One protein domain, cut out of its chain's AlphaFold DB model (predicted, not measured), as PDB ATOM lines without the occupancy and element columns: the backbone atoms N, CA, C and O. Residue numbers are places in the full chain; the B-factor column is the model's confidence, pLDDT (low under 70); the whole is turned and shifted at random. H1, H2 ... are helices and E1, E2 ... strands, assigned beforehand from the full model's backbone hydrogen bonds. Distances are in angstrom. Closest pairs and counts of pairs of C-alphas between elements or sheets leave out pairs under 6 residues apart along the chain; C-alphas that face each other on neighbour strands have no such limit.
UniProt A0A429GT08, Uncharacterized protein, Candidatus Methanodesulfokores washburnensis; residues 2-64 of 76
ATOM      1  N   LEU A   2     179.184 -40.421 162.185       65.56
ATOM      2  CA  LEU A   2     178.262 -41.553 161.996       65.56
ATOM      3  C   LEU A   2     176.794 -41.152 161.728       65.56
ATOM      4  O   LEU A   2     176.145 -41.759 160.880       65.56
ATOM      5  N   LEU A   3     176.300 -40.078 162.356       65.75
ATOM      6  CA  LEU A   3     174.948 -39.559 162.102       65.75
ATOM      7  C   LEU A   3     174.752 -39.118 160.640       65.75
ATOM      8  O   LEU A   3     173.728 -39.415 160.039       65.75
ATOM      9  N   ALA A   4     175.755 -38.483 160.027       66.06
ATOM     10  CA  ALA A   4     175.690 -38.070 158.622       66.06
ATOM     11  C   ALA A   4     175.610 -39.273 157.662       66.06
ATOM     12  O   ALA A   4     174.908 -39.222 156.655       66.06
ATOM     13  N   ILE A   5     176.276 -40.384 157.999       69.00
ATOM     14  CA  ILE A   5     176.186 -41.641 157.241       69.00
ATOM     15  C   ILE A   5     174.780 -42.240 157.375       69.00
ATOM     16  O   ILE A   5     174.213 -42.692 156.383       69.00
ATOM     17  N   ALA A   6     174.194 -42.194 158.573       67.56
ATOM     18  CA  ALA A   6     172.826 -42.643 158.813       67.56
ATOM     19  C   ALA A   6     171.800 -41.835 158.008       67.56
ATOM     20  O   ALA A   6     170.925 -42.407 157.358       67.56
ATOM     21  N   VAL A   7     171.972 -40.509 157.986       69.06
ATOM     22  CA  VAL A   7     171.166 -39.581 157.187       69.06
ATOM     23  C   VAL A   7     171.238 -39.934 155.706       69.06
ATOM     24  O   VAL A   7     170.202 -40.114 155.073       69.06
ATOM     25  N   LEU A   8     172.446 -40.105 155.161       69.00
ATOM     26  CA  LEU A   8     172.646 -40.442 153.750       69.00
ATOM     27  C   LEU A   8     172.057 -41.807 153.383       69.00
ATOM     28  O   LEU A   8     171.459 -41.949 152.325       69.00
ATOM     29  N   ARG A   9     172.193 -42.811 154.254       70.12
ATOM     30  CA  ARG A   9     171.668 -44.164 154.013       70.12
ATOM     31  C   ARG A   9     170.148 -44.229 154.068       70.12
ATOM     32  O   ARG A   9     169.568 -45.030 153.340       70.12
ATOM     33  N   ILE A  10     169.510 -43.412 154.905       71.12
ATOM     34  CA  ILE A  10     168.048 -43.308 154.931       71.12
ATOM     35  C   ILE A  10     167.532 -42.430 153.805       71.12
ATOM     36  O   ILE A  10     166.537 -42.797 153.201       71.12
ATOM     37  N   ALA A  11     168.228 -41.353 153.441       66.75
ATOM     38  CA  ALA A  11     167.918 -40.604 152.226       66.75
ATOM     39  C   ALA A  11     168.006 -41.493 150.967       66.75
ATOM     40  O   ALA A  11     167.123 -41.446 150.121       66.75
ATOM     41  N   ASP A  12     169.016 -42.365 150.884       70.25
ATOM     42  CA  ASP A  12     169.161 -43.389 149.838       70.25
ATOM     43  C   ASP A  12     168.052 -44.457 149.893       70.25
ATOM     44  O   ASP A  12     167.508 -44.857 148.866       70.25
ATOM     45  N   ALA A  13     167.663 -44.906 151.093       66.88
ATOM     46  CA  ALA A  13     166.553 -45.846 151.281       66.88
ATOM     47  C   ALA A  13     165.208 -45.265 150.842       66.88
ATOM     48  O   ALA A  13     164.408 -45.968 150.228       66.88
ATOM     49  N   LEU A  14     165.004 -43.984 151.144       66.25
ATOM     50  CA  LEU A  14     163.864 -43.190 150.715       66.25
ATOM     51  C   LEU A  14     163.850 -42.996 149.185       66.25
ATOM     52  O   LEU A  14     162.797 -42.694 148.644       66.25
ATOM     53  N   ASP A  15     164.952 -43.323 148.503       64.25
ATOM     54  CA  ASP A  15     165.176 -43.272 147.061       64.25
ATOM     55  C   ASP A  15     165.489 -41.860 146.544       64.25
ATOM     56  O   ASP A  15     164.713 -40.921 146.665       64.25
ATOM     57  N   TYR A  16     166.634 -41.693 145.886       49.94
ATOM     58  CA  TYR A  16     166.969 -40.462 145.159       49.94
ATOM     59  C   TYR A  16     166.028 -40.215 143.952       49.94
ATOM     60  O   TYR A  16     166.083 -39.151 143.335       49.94
ATOM     61  N   GLY A  17     165.108 -41.144 143.645       44.03
ATOM     62  CA  GLY A  17     163.930 -40.911 142.795       44.03
ATOM     63  C   GLY A  17     162.891 -39.937 143.383       44.03
ATOM     64  O   GLY A  17     161.950 -39.536 142.694       44.03
ATOM     65  N   LEU A  18     163.074 -39.488 144.629       46.94
ATOM     66  CA  LEU A  18     162.234 -38.526 145.350       46.94
ATOM     67  C   LEU A  18     162.366 -37.065 144.910       46.94
ATOM     68  O   LEU A  18     162.033 -36.165 145.678       46.94
ATOM     69  N   ASN A  19     162.690 -36.787 143.649       45.34
ATOM     70  CA  ASN A  19     162.461 -35.444 143.105       45.34
ATOM     71  C   ASN A  19     160.967 -35.023 143.145       45.34
ATOM     72  O   ASN A  19     160.638 -33.922 142.708       45.34
ATOM     73  N   ARG A  20     160.042 -35.867 143.652       50.91
ATOM     74  CA  ARG A  20     158.599 -35.569 143.729       50.91
ATOM     75  C   ARG A  20     157.822 -35.983 144.999       50.91
ATOM     76  O   ARG A  20     156.682 -35.543 145.109       50.91
ATOM     77  N   VAL A  21     158.347 -36.774 145.953       52.88
ATOM     78  CA  VAL A  21     157.469 -37.448 146.958       52.88
ATOM     79  C   VAL A  21     157.799 -37.205 148.446       52.88
ATOM     80  O   VAL A  21     156.870 -37.050 149.243       52.88
ATOM     81  N   VAL A  22     159.065 -37.071 148.851       54.06
ATOM     82  CA  VAL A  22     159.450 -36.720 150.233       54.06
ATOM     83  C   VAL A  22     159.930 -35.287 150.207       54.06
ATOM     84  O   VAL A  22     160.939 -34.982 149.585       54.06
ATOM     85  N   ASN A  23     159.200 -34.396 150.873       57.94
ATOM     86  CA  ASN A  23     159.618 -32.997 150.917       57.94
ATOM     87  C   ASN A  23     160.705 -32.800 151.971       57.94
ATOM     88  O   ASN A  23     161.609 -32.004 151.754       57.94
ATOM     89  N   HIS A  24     160.638 -33.530 153.097       65.31
ATOM     90  CA  HIS A  24     161.587 -33.377 154.200       65.31
ATOM     91  C   HIS A  24     161.752 -34.671 155.010       65.31
ATOM     92  O   HIS A  24     160.764 -35.314 155.369       65.31
ATOM     93  N   ALA A  25     162.995 -35.008 155.355       68.56
ATOM     94  CA  ALA A  25     163.328 -35.968 156.403       68.56
ATOM     95  C   ALA A  25     164.077 -35.224 157.515       68.56
ATOM     96  O   ALA A  25     165.094 -34.581 157.258       68.56
ATOM     97  N   PHE A  26     163.560 -35.285 158.739       72.62
ATOM     98  CA  PHE A  26     164.158 -34.649 159.907       72.62
ATOM     99  C   PHE A  26     164.795 -35.706 160.791       72.62
ATOM    100  O   PHE A  26     164.166 -36.708 161.120       72.62
ATOM    101  N   PHE A  27     166.033 -35.460 161.196       74.44
ATOM    102  CA  PHE A  27     166.773 -36.333 162.093       74.44
ATOM    103  C   PHE A  27     166.927 -35.605 163.418       74.44
ATOM    104  O   PHE A  27     167.411 -34.476 163.461       74.44
ATOM    105  N   SER A  28     166.487 -36.248 164.490       77.50
ATOM    106  CA  SER A  28     166.616 -35.734 165.845       77.50
ATOM    107  C   SER A  28     167.204 -36.813 166.734       77.50
ATOM    108  O   SER A  28     166.730 -37.947 166.759       77.50
ATOM    109  N   GLU A  29     168.244 -36.450 167.459       77.31
ATOM    110  CA  GLU A  29     168.854 -37.268 168.494       77.31
ATOM    111  C   GLU A  29     168.522 -36.566 169.809       77.31
ATOM    112  O   GLU A  29     169.028 -35.476 170.072       77.31
ATOM    113  N   LYS A  30     167.552 -37.101 170.560       68.56
ATOM    114  CA  LYS A  30     167.163 -36.519 171.855       68.56
ATOM    115  C   LYS A  30     168.061 -37.011 172.989       68.56
ATOM    116  O   LYS A  30     168.282 -36.268 173.940       68.56
ATOM    117  N   ASP A  31     168.587 -38.226 172.857       72.06
ATOM    118  CA  ASP A  31     169.347 -38.922 173.888       72.06
ATOM    119  C   ASP A  31     170.434 -39.788 173.231       72.06
ATOM    120  O   ASP A  31     170.342 -40.140 172.053       72.06
ATOM    121  N   GLU A  32     171.466 -40.162 173.991       76.56
ATOM    122  CA  GLU A  32     172.607 -40.921 173.457       76.56
ATOM    123  C   GLU A  32     172.237 -42.332 172.972       76.56
ATOM    124  O   GLU A  32     172.997 -42.938 172.218       76.56
ATOM    125  N   GLU A  33     171.070 -42.851 173.343       81.00
ATOM    126  CA  GLU A  33     170.642 -44.207 172.999       81.00
ATOM    127  C   GLU A  33     169.693 -44.266 171.799       81.00
ATOM    128  O   GLU A  33     169.432 -45.362 171.293       81.00
ATOM    129  N   SER A  34     169.148 -43.129 171.343       82.25
ATOM    130  CA  SER A  34     168.060 -43.136 170.365       82.25
ATOM    131  C   SER A  34     168.141 -42.038 169.303       82.25
ATOM    132  O   SER A  34     168.406 -40.868 169.573       82.25
ATOM    133  N   ILE A  35     167.863 -42.419 168.053       81.62
ATOM    134  CA  ILE A  35     167.735 -41.507 166.915       81.62
ATOM    135  C   ILE A  35     166.304 -41.594 166.397       81.62
ATOM    136  O   ILE A  35     165.823 -42.654 166.003       81.62
ATOM    137  N   THR A  36     165.608 -40.464 166.365       82.94
ATOM    138  CA  THR A  36     164.282 -40.352 165.759       82.94
ATOM    139  C   THR A  36     164.384 -39.715 164.384       82.94
ATOM    140  O   THR A  36     165.005 -38.665 164.215       82.94
ATOM    141  N   ILE A  37     163.719 -40.332 163.414       78.25
ATOM    142  CA  ILE A  37     163.656 -39.868 162.035       78.25
ATOM    143  C   ILE A  37     162.210 -39.606 161.689       78.25
ATOM    144  O   ILE A  37     161.390 -40.518 161.696       78.25
ATOM    145  N   GLU A  38     161.900 -38.359 161.368       79.31
ATOM    146  CA  GLU A  38     160.571 -37.953 160.942       79.31
ATOM    147  C   GLU A  38     160.572 -37.722 159.434       79.31
ATOM    148  O   GLU A  38     161.150 -36.757 158.932       79.31
ATOM    149  N   VAL A  39     159.920 -38.621 158.704       75.69
ATOM    150  CA  VAL A  39     159.779 -38.545 157.250       75.69
ATOM    151  C   VAL A  39     158.436 -37.902 156.931       75.69
ATOM    152  O   VAL A  39     157.385 -38.410 157.321       75.69
ATOM    153  N   ARG A  40     158.468 -36.772 156.221       75.56
ATOM    154  CA  ARG A  40     157.287 -36.017 155.794       75.56
ATOM    155  C   ARG A  40     157.104 -36.132 154.284       75.56
ATOM    156  O   ARG A  40     157.868 -35.553 153.503       75.56
ATOM    157  N   ALA A  41     156.053 -36.836 153.885       71.56
ATOM    158  CA  ALA A  41     155.803 -37.235 152.507       71.56
ATOM    159  C   ALA A  41     154.484 -36.687 151.951       71.56
ATOM    160  O   ALA A  41     153.485 -36.615 152.665       71.56
ATOM    161  N   LYS A  42     154.497 -36.320 150.663       67.00
ATOM    162  CA  LYS A  42     153.316 -35.874 149.899       67.00
ATOM    163  C   LYS A  42     152.595 -37.015 149.174       67.00
ATOM    164  O   LYS A  42     151.398 -36.891 148.944       67.00
ATOM    165  N   SER A  43     153.297 -38.090 148.800       61.50
ATOM    166  CA  SER A  43     152.696 -39.269 148.147       61.50
ATOM    167  C   SER A  43     152.855 -40.523 149.004       61.50
ATOM    168  O   SER A  43     153.790 -40.625 149.799       61.50
ATOM    169  N   LEU A  44     151.925 -41.461 148.812       58.66
ATOM    170  CA  LEU A  44     151.906 -42.797 149.410       58.66
ATOM    171  C   LEU A  44     152.923 -43.758 148.774       58.66
ATOM    172  O   LEU A  44     153.070 -44.869 149.270       58.66
ATOM    173  N   ASP A  45     153.634 -43.348 147.722       65.12
ATOM    174  CA  ASP A  45     154.579 -44.199 146.980       65.12
ATOM    175  C   ASP A  45     155.915 -44.423 147.710       65.12
ATOM    176  O   ASP A  45     156.967 -44.525 147.080       65.12
ATOM    177  N   ILE A  46     155.907 -44.452 149.045       68.75
ATOM    178  CA  ILE A  46     157.105 -44.769 149.818       68.75
ATOM    179  C   ILE A  46     157.062 -46.230 150.229       68.75
ATOM    180  O   ILE A  46     156.151 -46.671 150.924       68.75
ATOM    181  N   ASP A  47     158.102 -46.955 149.833       74.00
ATOM    182  CA  ASP A  47     158.357 -48.318 150.274       74.00
ATOM    183  C   ASP A  47     158.810 -48.313 151.746       74.00
ATOM    184  O   ASP A  47     159.984 -48.114 152.074       74.00
ATOM    185  N   VAL A  48     157.839 -48.475 152.647       74.06
ATOM    186  CA  VAL A  48     158.055 -48.478 154.101       74.06
ATOM    187  C   VAL A  48     158.983 -49.620 154.519       74.06
ATOM    188  O   VAL A  48     159.878 -49.403 155.338       74.06
ATOM    189  N   ASP A  49     158.855 -50.797 153.902       78.00
ATOM    190  CA  ASP A  49     159.664 -51.977 154.224       78.00
ATOM    191  C   ASP A  49     161.152 -51.732 153.938       78.00
ATOM    192  O   ASP A  49     162.031 -52.106 154.727       78.00
ATOM    193  N   LYS A  50     161.458 -51.045 152.830       78.19
ATOM    194  CA  LYS A  50     162.825 -50.629 152.480       78.19
ATOM    195  C   LYS A  50     163.400 -49.653 153.508       78.19
ATOM    196  O   LYS A  50     164.565 -49.798 153.900       78.19
ATOM    197  N   VAL A  51     162.602 -48.689 153.967       75.56
ATOM    198  CA  VAL A  51     163.013 -47.690 154.969       75.56
ATOM    199  C   VAL A  51     163.248 -48.348 156.331       75.56
ATOM    200  O   VAL A  51     164.289 -48.111 156.946       75.56
ATOM    201  N   GLU A  52     162.358 -49.234 156.776       78.94
ATOM    202  CA  GLU A  52     162.525 -49.975 158.029       78.94
ATOM    203  C   GLU A  52     163.746 -50.895 158.007       78.94
ATOM    204  O   GLU A  52     164.525 -50.926 158.963       78.94
ATOM    205  N   LYS A  53     163.963 -51.627 156.906       83.94
ATOM    206  CA  LYS A  53     165.131 -52.505 156.757       83.94
ATOM    207  C   LYS A  53     166.438 -51.719 156.864       83.94
ATOM    208  O   LYS A  53     167.398 -52.198 157.464       83.94
ATOM    209  N   LYS A  54     166.480 -50.510 156.303       79.38
ATOM    210  CA  LYS A  54     167.642 -49.615 156.393       79.38
ATOM    211  C   LYS A  54     167.772 -48.985 157.777       79.38
ATOM    212  O   LYS A  54     168.897 -48.843 158.242       79.38
ATOM    213  N   GLY A  55     166.657 -48.693 158.447       79.44
ATOM    214  CA  GLY A  55     166.624 -48.320 159.861       79.44
ATOM    215  C   GLY A  55     167.305 -49.369 160.739       79.44
ATOM    216  O   GLY A  55     168.266 -49.039 161.419       79.44
ATOM    217  N   ARG A  56     166.908 -50.644 160.633       83.62
ATOM    218  CA  ARG A  56     167.518 -51.749 161.402       83.62
ATOM    219  C   ARG A  56     169.025 -51.886 161.166       83.62
ATOM    220  O   ARG A  56     169.795 -51.991 162.111       83.62
ATOM    221  N   LEU A  57     169.471 -51.806 159.909       82.56
ATOM    222  CA  LEU A  57     170.908 -51.841 159.587       82.56
ATOM    223  C   LEU A  57     171.691 -50.689 160.232       82.56
ATOM    224  O   LEU A  57     172.868 -50.831 160.559       82.56
ATOM    225  N   LEU A  58     171.057 -49.528 160.370       78.12
ATOM    226  CA  LEU A  58     171.662 -48.368 161.003       78.12
ATOM    227  C   LEU A  58     171.607 -48.445 162.530       78.12
ATOM    228  O   LEU A  58     172.538 -47.951 163.159       78.12
ATOM    229  N   GLU A  59     170.605 -49.098 163.125       85.38
ATOM    230  CA  GLU A  59     170.595 -49.389 164.564       85.38
ATOM    231  C   GLU A  59     171.831 -50.191 164.968       85.38
ATOM    232  O   GLU A  59     172.552 -49.799 165.889       85.38
ATOM    233  N   ASP A  60     172.128 -51.253 164.213       83.31
ATOM    234  CA  ASP A  60     173.295 -52.107 164.436       83.31
ATOM    235  C   ASP A  60     174.612 -51.340 164.245       83.31
ATOM    236  O   ASP A  60     175.550 -51.477 165.035       83.31
ATOM    237  N   LEU A  61     174.688 -50.491 163.211       81.44
ATOM    238  CA  LEU A  61     175.889 -49.713 162.899       81.44
ATOM    239  C   LEU A  61     176.173 -48.629 163.947       81.44
ATOM    240  O   LEU A  61     177.326 -48.384 164.300       81.44
ATOM    241  N   LEU A  62     175.126 -47.942 164.402       79.56
ATOM    242  CA  LEU A  62     175.230 -46.806 165.316       79.56
ATOM    243  C   LEU A  62     175.180 -47.233 166.781       79.56
ATOM    244  O   LEU A  62     175.493 -46.414 167.643       79.56
ATOM    245  N   LYS A  63     174.794 -48.487 167.056       84.12
ATOM    246  CA  LYS A  63     174.489 -49.009 168.395       84.12
ATOM    247  C   LYS A  63     173.466 -48.141 169.134       84.12
ATOM    248  O   LYS A  63     173.569 -47.930 170.338       84.12
ATOM    249  N   LYS A  64     172.494 -47.612 168.388       83.94
ATOM    250  CA  LYS A  64     171.424 -46.737 168.882       83.94
ATOM    251  C   LYS A  64     170.099 -47.234 168.341       83.94
ATOM    252  O   LYS A  64     170.025 -47.637 167.187       83.94
TER     253      LYS A  64
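AT A GLANCE: This is residues 2 to 64 of the 76 residues of an uncharacterized protein of Candidatus Methanodesulfokores washburnensis (UniProt A0A429GT08). A long two-stranded hairpin, E1 and E2, forms one layer, and two helices, H1 and H2, lie side by side over one of its faces, leaving its other face bare. The helix layer sits loosely over the hairpin: H1 comes nearest to E1, and H2 is near E2 alone. The printed part has 63 residues with two named helices and two named strands, in the order H1, E1, E2, H2 along the chain; the sheet has the order E1 - E2 and is antiparallel, and the class is mixed, helices and strands. The whole is compact, with a radius of gyration of the C-alphas of 11.6 A, and elongated, with spans of 33 by 19 by 16 A.

IN THESE COORDINATES: Find C-alpha 22 at (159.450, -36.720, 150.233); from there strand E1 runs through residues 22 to 31, 25.7 A from first to last C-alpha. After two residues look for strand E2, residues 34 to 41, 22.4 A long. Go back to Leu 2, whose C-alpha is at (178.262, -41.553, 161.996), and read helix H1 through residues 2 to 13, 16.4 A long. The longest helix by residues is H2, residues 48 to 62, 20.6 A long; it ends with C-alpha 62 at (175.230, -46.806, 165.316).

HOW THE PARTS SIT: Begin with the hairpin of E1 and E2, antiparallel neighbours whose directions stand at 164 degrees. Look at N 26 and O 38, 2.8 A apart, and at N 36 and O 28, also 2.8 A apart, both within hydrogen-bond range. C-alphas 25 and 39 face each other at 4.5 A. Now turn to H1: its closest C-alpha pair with E1 is that of Val 7 and Phe 27, 7.3 A apart. H1 and E2 are near each other, with 6 pairs of C-alphas within 10 A. H1 and H2 touch, closest at the C-alphas of Ala 13 and Val 51, 5.4 A apart. They run opposite ways at a shallow tilt of 18 degrees. H2 and E2 are near each other, with 8 pairs of C-alphas within 10 A, while H2 and E1 are apart. In both H1 and H2 you will find every O i to N i+4 pair within hydrogen-bond range.

THE WHOLE: The two C-alphas farthest apart are those of Arg 20 and Glu 32, 33.3 A. The printed part has no cut and no long link: E1 to E2 is tight, while H1 to E1, with 8 residues, and E2 to H2, with 6, are short. In the B-factor column the mean pLDDT of the printed part is 71.0; 27 residues are under 70, namely residues 2 to 8, 11, 13 to 25, 30 and 42 to 46.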